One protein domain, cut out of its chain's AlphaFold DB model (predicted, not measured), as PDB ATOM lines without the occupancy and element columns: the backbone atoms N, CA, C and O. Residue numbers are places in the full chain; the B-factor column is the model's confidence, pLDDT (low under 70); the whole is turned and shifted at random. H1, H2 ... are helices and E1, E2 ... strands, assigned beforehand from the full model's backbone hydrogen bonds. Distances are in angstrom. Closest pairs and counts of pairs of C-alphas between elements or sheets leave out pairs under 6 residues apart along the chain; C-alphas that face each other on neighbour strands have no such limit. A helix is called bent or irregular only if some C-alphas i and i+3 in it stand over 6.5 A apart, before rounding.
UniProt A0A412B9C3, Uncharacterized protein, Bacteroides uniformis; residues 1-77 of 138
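What this domain is: This is residues 1 to 77 of the 138 residues of an uncharacterized protein of Bacteroides uniformis (UniProt A0A412B9C3). What shape does the backbone make? A long helix, H2, sticks out far beyond a small body, its residues 56 to 77 standing free as an arm. In the body, a small sheet of three short strands, E1, E3 and E2, lies between residues 43 to 51 of H2 on one face and the short helix H1 on the other. What is it built of, and how large is it? The printed part has 77 residues, with named elements in the order E1, H1, E2, E3, H2, two helices and three strands; the sheet's order is E1, E3, E2, it is mixed, and the class is mostly helix. The whole is extended, with a radius of gyration of the C-alphas of 18.6 A and spans of 60 by 25 by 16 A, the arm of H2 making much of the length.

Where its parts are: Where does the first element begin, and what follows it? E1 is residues 2 to 4, 6.4 A from first to last C-alpha, and C-alpha 2 is at (110.827, 105.992, 140.413). After it comes H1, residues 7 to 13, 9.9 A long. Which strands come next? E2 is residues 22 to 24, 6.5 A long, and E3 is residues 27 to 30, 10.0 A long, with C-alpha 27 at (114.866, 108.887, 137.075). Where does the long helix run? H2 is residues 37 to 77, 59.4 A from C-alpha 37 at (104.014, 104.325, 154.928) to C-alpha 77 at (112.798, 139.394, 107.745). It is neither bent nor irregular, but only just: C-alphas 38 and 41 are 6.1 A apart.

How they stand to each other: How are the strands paired? E1 and E3 are parallel at 27 degrees, with N 3 and O 28 within hydrogen-bond range at 2.9 A. E3 and E2 are antiparallel at 169 degrees and form a hairpin, with N 22 and O 29 at 2.9 A and N 29 and O 22 at 2.8 A, both within hydrogen-bond range. E1 and E2 are the edge strands and are apart from each other. How does H1 stand to the sheet? H1 is on the sheet, with 18 pairs of C-alphas within 10 A, and its closest C-alphas to E3 are those of Ala 9 and Leu 29, 5.3 A apart. How does H2 stand to the sheet? H2 is on the sheet at a height over the sheet of 10.1 A; it lies over E3 and runs along the strands, its line and that of E3 standing at 15 degrees on the local plane. The closest C-alphas of E3 and H2 are those of Thr 28 and Ile 47, 7.4 A apart. These are three layers, helices on both faces of a sheet, H2 on one and H1 on the other, and H1 and H2 are apart. How well formed are the helix backbones? In H1 every O i to N i+4 pair is within hydrogen-bond range, and in H2 35 of 37 are.

The domain as a whole: How far does it reach? The two C-alphas farthest apart are those of Gly 35 and Leu 77, 61.0 A. Without residues 56 to 77 the body has 55 residues and spans 28 by 25 by 15 A. Is the printed part whole, and are its links long? It runs from the chain's first residue, 1, to residue 77 with no cut. The links E1 to H1 and E2 to E3 are tight, and those from H1 to E2 and from E3 to H2 are short. Where is the model less confident? The mean pLDDT of the printed part is 75.7, and 24 residues are under 70, among them residues 12 to 20 and 31 to 39.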
ATOM      1  N   MET A   1     110.482 108.917 136.673       71.44
ATOM      2  CA  MET A   1     110.183 107.487 136.935       71.44
ATOM      3  C   MET A   1     110.922 107.057 138.189       71.44
ATOM      4  O   MET A   1     112.105 107.358 138.298       71.44
ATOM      5  N   ILE A   2     110.236 106.419 139.138       73.75
ATOM      6  CA  ILE A   2     110.827 105.992 140.413       73.75
ATOM      7  C   ILE A   2     111.123 104.495 140.329       73.75
ATOM      8  O   ILE A   2     110.231 103.720 139.991       73.75
ATOM      9  N   ILE A   3     112.369 104.095 140.587       74.31
ATOM     10  CA  ILE A   3     112.781 102.687 140.577       74.31
ATOM     11  C   ILE A   3     113.165 102.291 141.997       74.31
ATOM     12  O   ILE A   3     114.164 102.769 142.541       74.31
ATOM     13  N   TYR A   4     112.358 101.400 142.561       70.44
ATOM     14  CA  TYR A   4     112.518 100.867 143.905       70.44
ATOM     15  C   TYR A   4     113.487  99.686 143.916       70.44
ATOM     16  O   TYR A   4     113.500  98.876 142.990       70.44
ATOM     17  N   ASP A   5     114.281  99.601 144.980       69.75
ATOM     18  CA  ASP A   5     115.138  98.465 145.329       69.75
ATOM     19  C   ASP A   5     115.987  97.899 144.169       69.75
ATOM     20  O   ASP A   5     116.142  96.689 143.974       69.75
ATOM     21  N   SER A   6     116.562  98.788 143.356       71.88
ATOM     22  CA  SER A   6     117.452  98.367 142.273       71.88
ATOM     23  C   SER A   6     118.876  98.126 142.781       71.88
ATOM     24  O   SER A   6     119.404  98.876 143.604       71.88
ATOM     25  N   LYS A   7     119.567  97.119 142.227       73.88
ATOM     26  CA  LYS A   7     121.002  96.885 142.502       73.88
ATOM     27  C   LYS A   7     121.861  98.124 142.206       73.88
ATOM     28  O   LYS A   7     122.874  98.337 142.861       73.88
ATOM     29  N   ILE A   8     121.428  98.940 141.242       70.44
ATOM     30  CA  ILE A   8     122.068 100.196 140.840       70.44
ATOM     31  C   ILE A   8     121.895 101.266 141.929       70.44
ATOM     32  O   ILE A   8     122.867 101.935 142.265       70.44
ATOM     33  N   ALA A   9     120.700 101.381 142.523       68.50
ATOM     34  CA  ALA A   9     120.449 102.275 143.656       68.50
ATOM     35  C   ALA A   9     121.377 101.942 144.828       68.50
ATOM     36  O   ALA A   9     122.095 102.817 145.301       68.50
ATOM     37  N   ARG A  10     121.462 100.659 145.208       69.50
ATOM     38  CA  ARG A  10     122.326 100.200 146.311       69.50
ATOM     39  C   ARG A  10     123.814 100.465 146.048       69.50
ATOM     40  O   ARG A  10     124.548 100.797 146.973       69.50
ATOM     41  N   LEU A  11     124.255 100.341 144.794       72.50
ATOM     42  CA  LEU A  11     125.644 100.588 144.395       72.50
ATOM     43  C   LEU A  11     125.997 102.085 144.390       72.50
ATOM     44  O   LEU A  11     127.086 102.449 144.825       72.50
ATOM     45  N   LEU A  12     125.075 102.945 143.943       67.31
ATOM     46  CA  LEU A  12     125.232 104.405 143.970       67.31
ATOM     47  C   LEU A  12     125.083 104.991 145.377       67.31
ATOM     48  O   LEU A  12     125.755 105.966 145.701       67.31
ATOM     49  N   GLN A  13     124.227 104.403 146.213       66.25
ATOM     50  CA  GLN A  13     124.088 104.812 147.606       66.25
ATOM     51  C   GLN A  13     125.286 104.385 148.434       66.25
ATOM     52  O   GLN A  13     125.711 105.208 149.230       66.25
ATOM     53  N   GLY A  14     125.846 103.182 148.222       61.47
ATOM     54  CA  GLY A  14     127.171 102.698 148.659       61.47
ATOM     55  C   GLY A  14     127.528 102.799 150.158       61.47
ATOM     56  O   GLY A  14     127.906 101.801 150.769       61.47
ATOM     57  N   ARG A  15     127.457 104.008 150.732       53.53
ATOM     58  CA  ARG A  15     127.752 104.446 152.109       53.53
ATOM     59  C   ARG A  15     126.788 105.510 152.688       53.53
ATOM     60  O   ARG A  15     127.001 105.919 153.826       53.53
ATOM     61  N   LEU A  16     125.801 106.010 151.940       57.12
ATOM     62  CA  LEU A  16     124.840 107.010 152.429       57.12
ATOM     63  C   LEU A  16     123.763 106.386 153.331       57.12
ATOM     64  O   LEU A  16     123.577 105.168 153.351       57.12
ATOM     65  N   ASN A  17     123.080 107.244 154.094       59.16
ATOM     66  CA  ASN A  17     122.019 106.875 155.024       59.16
ATOM     67  C   ASN A  17     120.957 106.041 154.269       59.16
ATOM     68  O   ASN A  17     120.595 106.423 153.156       59.16
ATOM     69  N   PRO A  18     120.440 104.919 154.808       58.66
ATOM     70  CA  PRO A  18     119.423 104.087 154.142       58.66
ATOM     71  C   PRO A  18     118.158 104.840 153.691       58.66
ATOM     72  O   PRO A  18     117.412 104.324 152.860       58.66
ATOM     73  N   TYR A  19     117.939 106.053 154.205       58.34
ATOM     74  CA  TYR A  19     116.841 106.950 153.842       58.34
ATOM     75  C   TYR A  19     117.157 107.939 152.707       58.34
ATOM     76  O   TYR A  19     116.252 108.622 152.234       58.34
ATOM     77  N   ASP A  20     118.411 108.043 152.260       65.31
ATOM     78  CA  ASP A  20     118.770 108.926 151.147       65.31
ATOM     79  C   ASP A  20     118.282 108.343 149.819       65.31
ATOM     80  O   ASP A  20     118.223 107.132 149.650       65.31
ATOM     81  N   TYR A  21     117.959 109.185 148.840       71.12
ATOM     82  CA  TYR A  21     117.572 108.782 147.486       71.12
ATOM     83  C   TYR A  21     118.439 109.502 146.453       71.12
ATOM     84  O   TYR A  21     118.833 110.652 146.638       71.12
ATOM     85  N   VAL A  22     118.741 108.833 145.340       73.19
ATOM     86  CA  VAL A  22     119.574 109.405 144.275       73.19
ATOM     87  C   VAL A  22     118.675 109.865 143.138       73.19
ATOM     88  O   VAL A  22     117.990 109.068 142.496       73.19
ATOM     89  N   THR A  23     118.669 111.171 142.886       69.38
ATOM     90  CA  THR A  23     117.929 111.783 141.778       69.38
ATOM     91  C   THR A  23     118.859 111.952 140.579       69.38
ATOM     92  O   THR A  23     119.826 112.707 140.644       69.38
ATOM     93  N   LEU A  24     118.565 111.250 139.488       73.06
ATOM     94  CA  LEU A  24     119.139 111.481 138.165       73.06
ATOM     95  C   LEU A  24     118.101 112.213 137.297       73.06
ATOM     96  O   LEU A  24     116.904 112.151 137.596       73.06
ATOM     97  N   PRO A  25     118.513 112.868 136.197       67.12
ATOM     98  CA  PRO A  25     117.564 113.466 135.266       67.12
ATOM     99  C   PRO A  25     116.549 112.406 134.812       67.12
ATOM    100  O   PRO A  25     116.943 111.318 134.389       67.12
ATOM    101  N   LEU A  26     115.251 112.706 134.926       67.56
ATOM    102  CA  LEU A  26     114.115 111.811 134.629       67.56
ATOM    103  C   LEU A  26     113.903 110.601 135.567       67.56
ATOM    104  O   LEU A  26     112.788 110.061 135.605       67.56
ATOM    105  N   VAL A  27     114.915 110.149 136.314       75.19
ATOM    106  CA  VAL A  27     114.866 108.887 137.075       75.19
ATOM    107  C   VAL A  27     115.328 109.080 138.511       75.19
ATOM    108  O   VAL A  27     116.430 109.544 138.773       75.19
ATOM    109  N   THR A  28     114.511 108.648 139.464       77.12
ATOM    110  CA  THR A  28     114.873 108.631 140.885       77.12
ATOM    111  C   THR A  28     115.027 107.203 141.376       77.12
ATOM    112  O   THR A  28     114.144 106.368 141.176       77.12
ATOM    113  N   LEU A  29     116.163 106.935 142.012       76.88
ATOM    114  CA  LEU A  29     116.551 105.634 142.532       76.88
ATOM    115  C   LEU A  29     116.458 105.644 144.056       76.88
ATOM    116  O   LEU A  29     117.012 106.533 144.708       76.88
ATOM    117  N   THR A  30     115.785 104.644 144.617       72.75
ATOM    118  CA  THR A  30     115.644 104.474 146.068       72.75
ATOM    119  C   THR A  30     116.005 103.037 146.462       72.75
ATOM    120  O   THR A  30     115.781 102.099 145.693       72.75
ATOM    121  N   ALA A  31     116.588 102.852 147.651       68.94
ATOM    122  CA  ALA A  31     116.849 101.524 148.235       68.94
ATOM    123  C   ALA A  31     115.813 101.124 149.293       68.94
ATOM    124  O   ALA A  31     115.884 100.021 149.829       68.94
ATOM    125  N   LEU A  32     114.852 102.004 149.589       68.25
ATOM    126  CA  LEU A  32     113.799 101.717 150.552       68.25
ATOM    127  C   LEU A  32     112.769 100.738 149.960       68.25
ATOM    128  O   LEU A  32     112.309 100.944 148.829       68.25
ATOM    129  N   PRO A  33     112.374  99.696 150.715       64.75
ATOM    130  CA  PRO A  33     111.263  98.832 150.347       64.75
ATOM    131  C   PRO A  33     109.924  99.574 150.505       64.75
ATOM    132  O   PRO A  33     109.772 100.446 151.356       64.75
ATOM    133  N   TYR A  34     108.924  99.187 149.714       61.44
ATOM    134  CA  TYR A  34     107.610  99.844 149.576       61.44
ATOM    135  C   TYR A  34     106.683  99.770 150.831       61.44
ATOM    136  O   TYR A  34     105.467  99.853 150.720       61.44
ATOM    137  N   GLY A  35     107.211  99.559 152.044       60.62
ATOM    138  CA  GLY A  35     106.419  99.202 153.237       60.62
ATOM    139  C   GLY A  35     106.269 100.272 154.329       60.62
ATOM    140  O   GLY A  35     105.304 100.226 155.093       60.62
ATOM    141  N   GLU A  36     107.184 101.240 154.431       65.12
ATOM    142  CA  GLU A  36     107.208 102.226 155.527       65.12
ATOM    143  C   GLU A  36     106.356 103.468 155.203       65.12
ATOM    144  O   GLU A  36     106.862 104.521 154.820       65.12
ATOM    145  N   LYS A  37     105.030 103.337 155.359       58.47
ATOM    146  CA  LYS A  37     104.014 104.325 154.928       58.47
ATOM    147  C   LYS A  37     104.278 105.788 155.317       58.47
ATOM    148  O   LYS A  37     104.047 106.665 154.497       58.47
ATOM    149  N   GLY A  38     104.731 106.062 156.544       68.56
ATOM    150  CA  GLY A  38     104.827 107.439 157.056       68.56
ATOM    151  C   GLY A  38     105.967 108.266 156.452       68.56
ATOM    152  O   GLY A  38     105.791 109.445 156.183       68.56
ATOM    153  N   ILE A  39     107.122 107.642 156.210       67.44
ATOM    154  CA  ILE A  39     108.295 108.300 155.601       67.44
ATOM    155  C   ILE A  39     108.162 108.306 154.071       67.44
ATOM    156  O   ILE A  39     108.665 109.197 153.387       67.44
ATOM    157  N   TRP A  40     107.447 107.318 153.528       73.81
ATOM    158  CA  TRP A  40     107.277 107.140 152.093       73.81
ATOM    159  C   TRP A  40     106.471 108.265 151.432       73.81
ATOM    160  O   TRP A  40     106.922 108.776 150.411       73.81
ATOM    161  N   GLU A  41     105.346 108.700 152.013       76.31
ATOM    162  CA  GLU A  41     104.507 109.756 151.414       76.31
ATOM    163  C   GLU A  41     105.262 111.090 151.286       76.31
ATOM    164  O   GLU A  41     105.225 111.741 150.241       76.31
ATOM    165  N   GLU A  42     106.005 111.486 152.322       79.62
ATOM    166  CA  GLU A  42     106.781 112.730 152.305       79.62
ATOM    167  C   GLU A  42     107.948 112.655 151.306       79.62
ATOM    168  O   GLU A  42     108.180 113.586 150.523       79.62
ATOM    169  N   MET A  43     108.644 111.513 151.271       77.62
ATOM    170  CA  MET A  43     109.714 111.265 150.309       77.62
ATOM    171  C   MET A  43     109.186 111.295 148.868       77.62
ATOM    172  O   MET A  43     109.764 111.976 148.018       77.62
ATOM    173  N   GLU A  44     108.084 110.605 148.583       81.06
ATOM    174  CA  GLU A  44     107.489 110.534 147.247       81.06
ATOM    175  C   GLU A  44     107.029 111.920 146.767       81.06
ATOM    176  O   GLU A  44     107.348 112.331 145.646       81.06
ATOM    177  N   MET A  45     106.397 112.707 147.644       81.44
ATOM    178  CA  MET A  45     106.001 114.086 147.341       81.44
ATOM    179  C   MET A  45     107.200 114.990 147.026       81.44
ATOM    180  O   MET A  45     107.134 115.810 146.103       81.44
ATOM    181  N   SER A  46     108.318 114.831 147.740       80.62
ATOM    182  CA  SER A  46     109.543 115.596 147.476       80.62
ATOM    183  C   SER A  46     110.150 115.266 146.103       80.62
ATOM    184  O   SER A  46     110.538 116.167 145.349       80.62
ATOM    185  N   ILE A  47     110.143 113.982 145.734       82.31
ATOM    186  CA  ILE A  47     110.634 113.483 144.449       82.31
ATOM    187  C   ILE A  47     109.750 113.987 143.308       82.31
ATOM    188  O   ILE A  47     110.270 114.489 142.308       82.31
ATOM    189  N   HIS A  48     108.426 113.907 143.453       84.00
ATOM    190  CA  HIS A  48     107.496 114.397 142.440       84.00
ATOM    191  C   HIS A  48     107.585 115.902 142.244       84.00
ATOM    192  O   HIS A  48     107.616 116.364 141.103       84.00
ATOM    193  N   ARG A  49     107.699 116.675 143.332       83.75
ATOM    194  CA  ARG A  49     107.905 118.124 143.247       83.75
ATOM    195  C   ARG A  49     109.149 118.448 142.424       83.75
ATOM    196  O   ARG A  49     109.094 119.304 141.544       83.75
ATOM    197  N   ARG A  50     110.251 117.733 142.664       80.62
ATOM    198  CA  ARG A  50     111.507 117.927 141.938       80.62
ATOM    199  C   ARG A  50     111.414 117.496 140.471       80.62
ATOM    200  O   ARG A  50     111.775 118.278 139.596       80.62
ATOM    201  N   GLN A  51     110.851 116.321 140.186       83.31
ATOM    202  CA  GLN A  51     110.612 115.854 138.814       83.31
ATOM    203  C   GLN A  51     109.727 116.829 138.029       83.31
ATOM    204  O   GLN A  51     110.008 117.111 136.867       83.31
ATOM    205  N   TYR A  52     108.694 117.390 138.665       85.38
ATOM    206  CA  TYR A  52     107.843 118.399 138.040       85.38
ATOM    207  C   TYR A  52     108.635 119.663 137.706       85.38
ATOM    208  O   TYR A  52     108.541 120.156 136.586       85.38
ATOM    209  N   THR A  53     109.471 120.155 138.629       84.38
ATOM    210  CA  THR A  53     110.324 121.326 138.361       84.38
ATOM    211  C   THR A  53     111.358 121.068 137.268       84.38
ATOM    212  O   THR A  53     111.565 121.930 136.420       84.38
ATOM    213  N   GLU A  54     111.967 119.882 137.228       85.00
ATOM    214  CA  GLU A  54     112.940 119.513 136.195       85.00
ATOM    215  C   GLU A  54     112.267 119.425 134.818       85.00
ATOM    216  O   GLU A  54     112.738 120.049 133.870       85.00
ATOM    217  N   CYS A  55     111.119 118.749 134.710       84.31
ATOM    218  CA  CYS A  55     110.333 118.686 133.475       84.31
ATOM    219  C   CYS A  55     109.817 120.062 133.035       84.31
ATOM    220  O   CYS A  55     109.821 120.384 131.843       84.31
ATOM    221  N   PHE A  56     109.388 120.893 133.985       86.69
ATOM    222  CA  PHE A  56     108.959 122.257 133.708       86.69
ATOM    223  C   PHE A  56     110.114 123.094 133.154       86.69
ATOM    224  O   PHE A  56     109.961 123.713 132.109       86.69
ATOM    225  N   CYS A  57     111.303 123.050 133.760       83.69
ATOM    226  CA  CYS A  57     112.475 123.765 133.250       83.69
ATOM    227  C   CYS A  57     112.930 123.237 131.882       83.69
ATOM    228  O   CYS A  57     113.222 124.029 130.985       83.69
ATOM    229  N   VAL A  58     112.950 121.912 131.698       85.69
ATOM    230  CA  VAL A  58     113.334 121.263 130.433       85.69
ATOM    231  C   VAL A  58     112.360 121.587 129.302       85.69
ATOM    232  O   VAL A  58     112.779 121.607 128.154       85.69
ATOM    233  N   SER A  59     111.088 121.873 129.585       86.56
ATOM    234  CA  SER A  59     110.115 122.287 128.562       86.56
ATOM    235  C   SER A  59     110.051 123.808 128.377       86.56
ATOM    236  O   SER A  59     109.933 124.297 127.250       86.56
ATOM    237  N   LEU A  60     110.184 124.580 129.457       90.25
ATOM    238  CA  LEU A  60     110.105 126.040 129.442       90.25
ATOM    239  C   LEU A  60     111.328 126.681 128.776       90.25
ATOM    240  O   LEU A  60     111.179 127.566 127.940       90.25
ATOM    241  N   LEU A  61     112.543 126.241 129.108       87.25
ATOM    242  CA  LEU A  61     113.760 126.828 128.543       87.25
ATOM    243  C   LEU A  61     113.828 126.716 127.008       87.25
ATOM    244  O   LEU A  61     114.018 127.749 126.362       87.25
ATOM    245  N   PRO A  62     113.635 125.540 126.378       87.19
ATOM    246  CA  PRO A  62     113.661 125.457 124.921       87.19
ATOM    247  C   PRO A  62     112.474 126.166 124.273       87.19
ATOM    248  O   PRO A  62     112.652 126.751 123.211       87.19
ATOM    249  N   SER A  63     111.288 126.177 124.890       89.38
ATOM    250  CA  SER A  63     110.149 126.915 124.327       89.38
ATOM    251  C   SER A  63     110.377 128.430 124.338       89.38
ATOM    252  O   SER A  63     110.076 129.089 123.345       89.38
ATOM    253  N   LEU A  64     110.993 128.980 125.390       90.44
ATOM    254  CA  LEU A  64     111.394 130.389 125.438       90.44
ATOM    255  C   LEU A  64     112.509 130.712 124.437       90.44
ATOM    256  O   LEU A  64     112.434 131.733 123.755       90.44
ATOM    257  N   LEU A  65     113.521 129.848 124.315       88.81
ATOM    258  CA  LEU A  65     114.607 130.032 123.346       88.81
ATOM    259  C   LEU A  65     114.097 129.986 121.902       88.81
ATOM    260  O   LEU A  65     114.458 130.847 121.101       88.81
ATOM    261  N   LEU A  66     113.229 129.025 121.577       87.75
ATOM    262  CA  LEU A  66     112.593 128.933 120.265       87.75
ATOM    263  C   LEU A  66     111.679 130.131 120.013       87.75
ATOM    264  O   LEU A  66     111.747 130.726 118.944       87.75
ATOM    265  N   GLY A  67     110.872 130.529 121.000       88.25
ATOM    266  CA  GLY A  67     110.034 131.725 120.910       88.25
ATOM    267  C   GLY A  67     110.858 132.975 120.607       88.25
ATOM    268  O   GLY A  67     110.537 133.715 119.681       88.25
ATOM    269  N   TRP A  68     111.978 133.162 121.309       87.12
ATOM    270  CA  TRP A  68     112.920 134.248 121.045       87.12
ATOM    271  C   TRP A  68     113.488 134.177 119.623       87.12
ATOM    272  O   TRP A  68     113.376 135.137 118.868       87.12
ATOM    273  N   GLN A  69     114.044 133.039 119.210       84.88
ATOM    274  CA  GLN A  69     114.615 132.883 117.867       84.88
ATOM    275  C   GLN A  69     113.593 133.154 116.759       84.88
ATOM    276  O   GLN A  69     113.908 133.830 115.783       84.88
ATOM    277  N   VAL A  70     112.364 132.669 116.928       86.31
ATOM    278  CA  VAL A  70     111.267 132.879 115.983       86.31
ATOM    279  C   VAL A  70     110.888 134.360 115.928       86.31
ATOM    280  O   VAL A  70     110.858 134.933 114.841       86.31
ATOM    281  N   CYS A  71     110.676 135.019 117.071       82.56
ATOM    282  CA  CYS A  71     110.340 136.444 117.117       82.56
ATOM    283  C   CYS A  71     111.420 137.321 116.468       82.56
ATOM    284  O   CYS A  71     111.097 138.206 115.678       82.56
ATOM    285  N   TRP A  72     112.696 137.059 116.757       80.12
ATOM    286  CA  TRP A  72     113.808 137.825 116.192       80.12
ATOM    287  C   TRP A  72     114.043 137.512 114.716       80.12
ATOM    288  O   TRP A  72     114.298 138.426 113.933       80.12
ATOM    289  N   GLY A  73     113.891 136.250 114.311       81.25
ATOM    290  CA  GLY A  73     113.940 135.851 112.909       81.25
ATOM    291  C   GLY A  73     112.875 136.573 112.084       81.25
ATOM    292  O   GLY A  73     113.198 137.201 111.077       81.25
ATOM    293  N   PHE A  74     111.623 136.574 112.550       80.06
ATOM    294  CA  PHE A  74     110.532 137.284 111.878       80.06
ATOM    295  C   PHE A  74     110.698 138.809 111.904       80.06
ATOM    296  O   PHE A  74     110.373 139.460 110.915       80.06
ATOM    297  N   ALA A  75     111.244 139.388 112.977       82.50
ATOM    298  CA  ALA A  75     111.536 140.822 113.039       82.50
ATOM    299  C   ALA A  75     112.683 141.246 112.102       82.50
ATOM    300  O   ALA A  75     112.692 142.375 111.615       82.50
ATOM    301  N   ALA A  76     113.633 140.350 111.817       83.06
ATOM    302  CA  ALA A  76     114.725 140.599 110.881       83.06
ATOM    303  C   ALA A  76     114.307 140.424 109.408       83.06
ATOM    304  O   ALA A  76     114.908 141.041 108.528       83.06
ATOM    305  N   LEU A  77     113.264 139.634 109.118       81.88
ATOM    306  CA  LEU A  77     112.798 139.394 107.745       81.88
ATOM    307  C   LEU A  77     112.524 140.678 106.940       81.88
ATOM    308  O   LEU A  77     112.995 140.738 105.808       81.88
TER     309      LEU A  77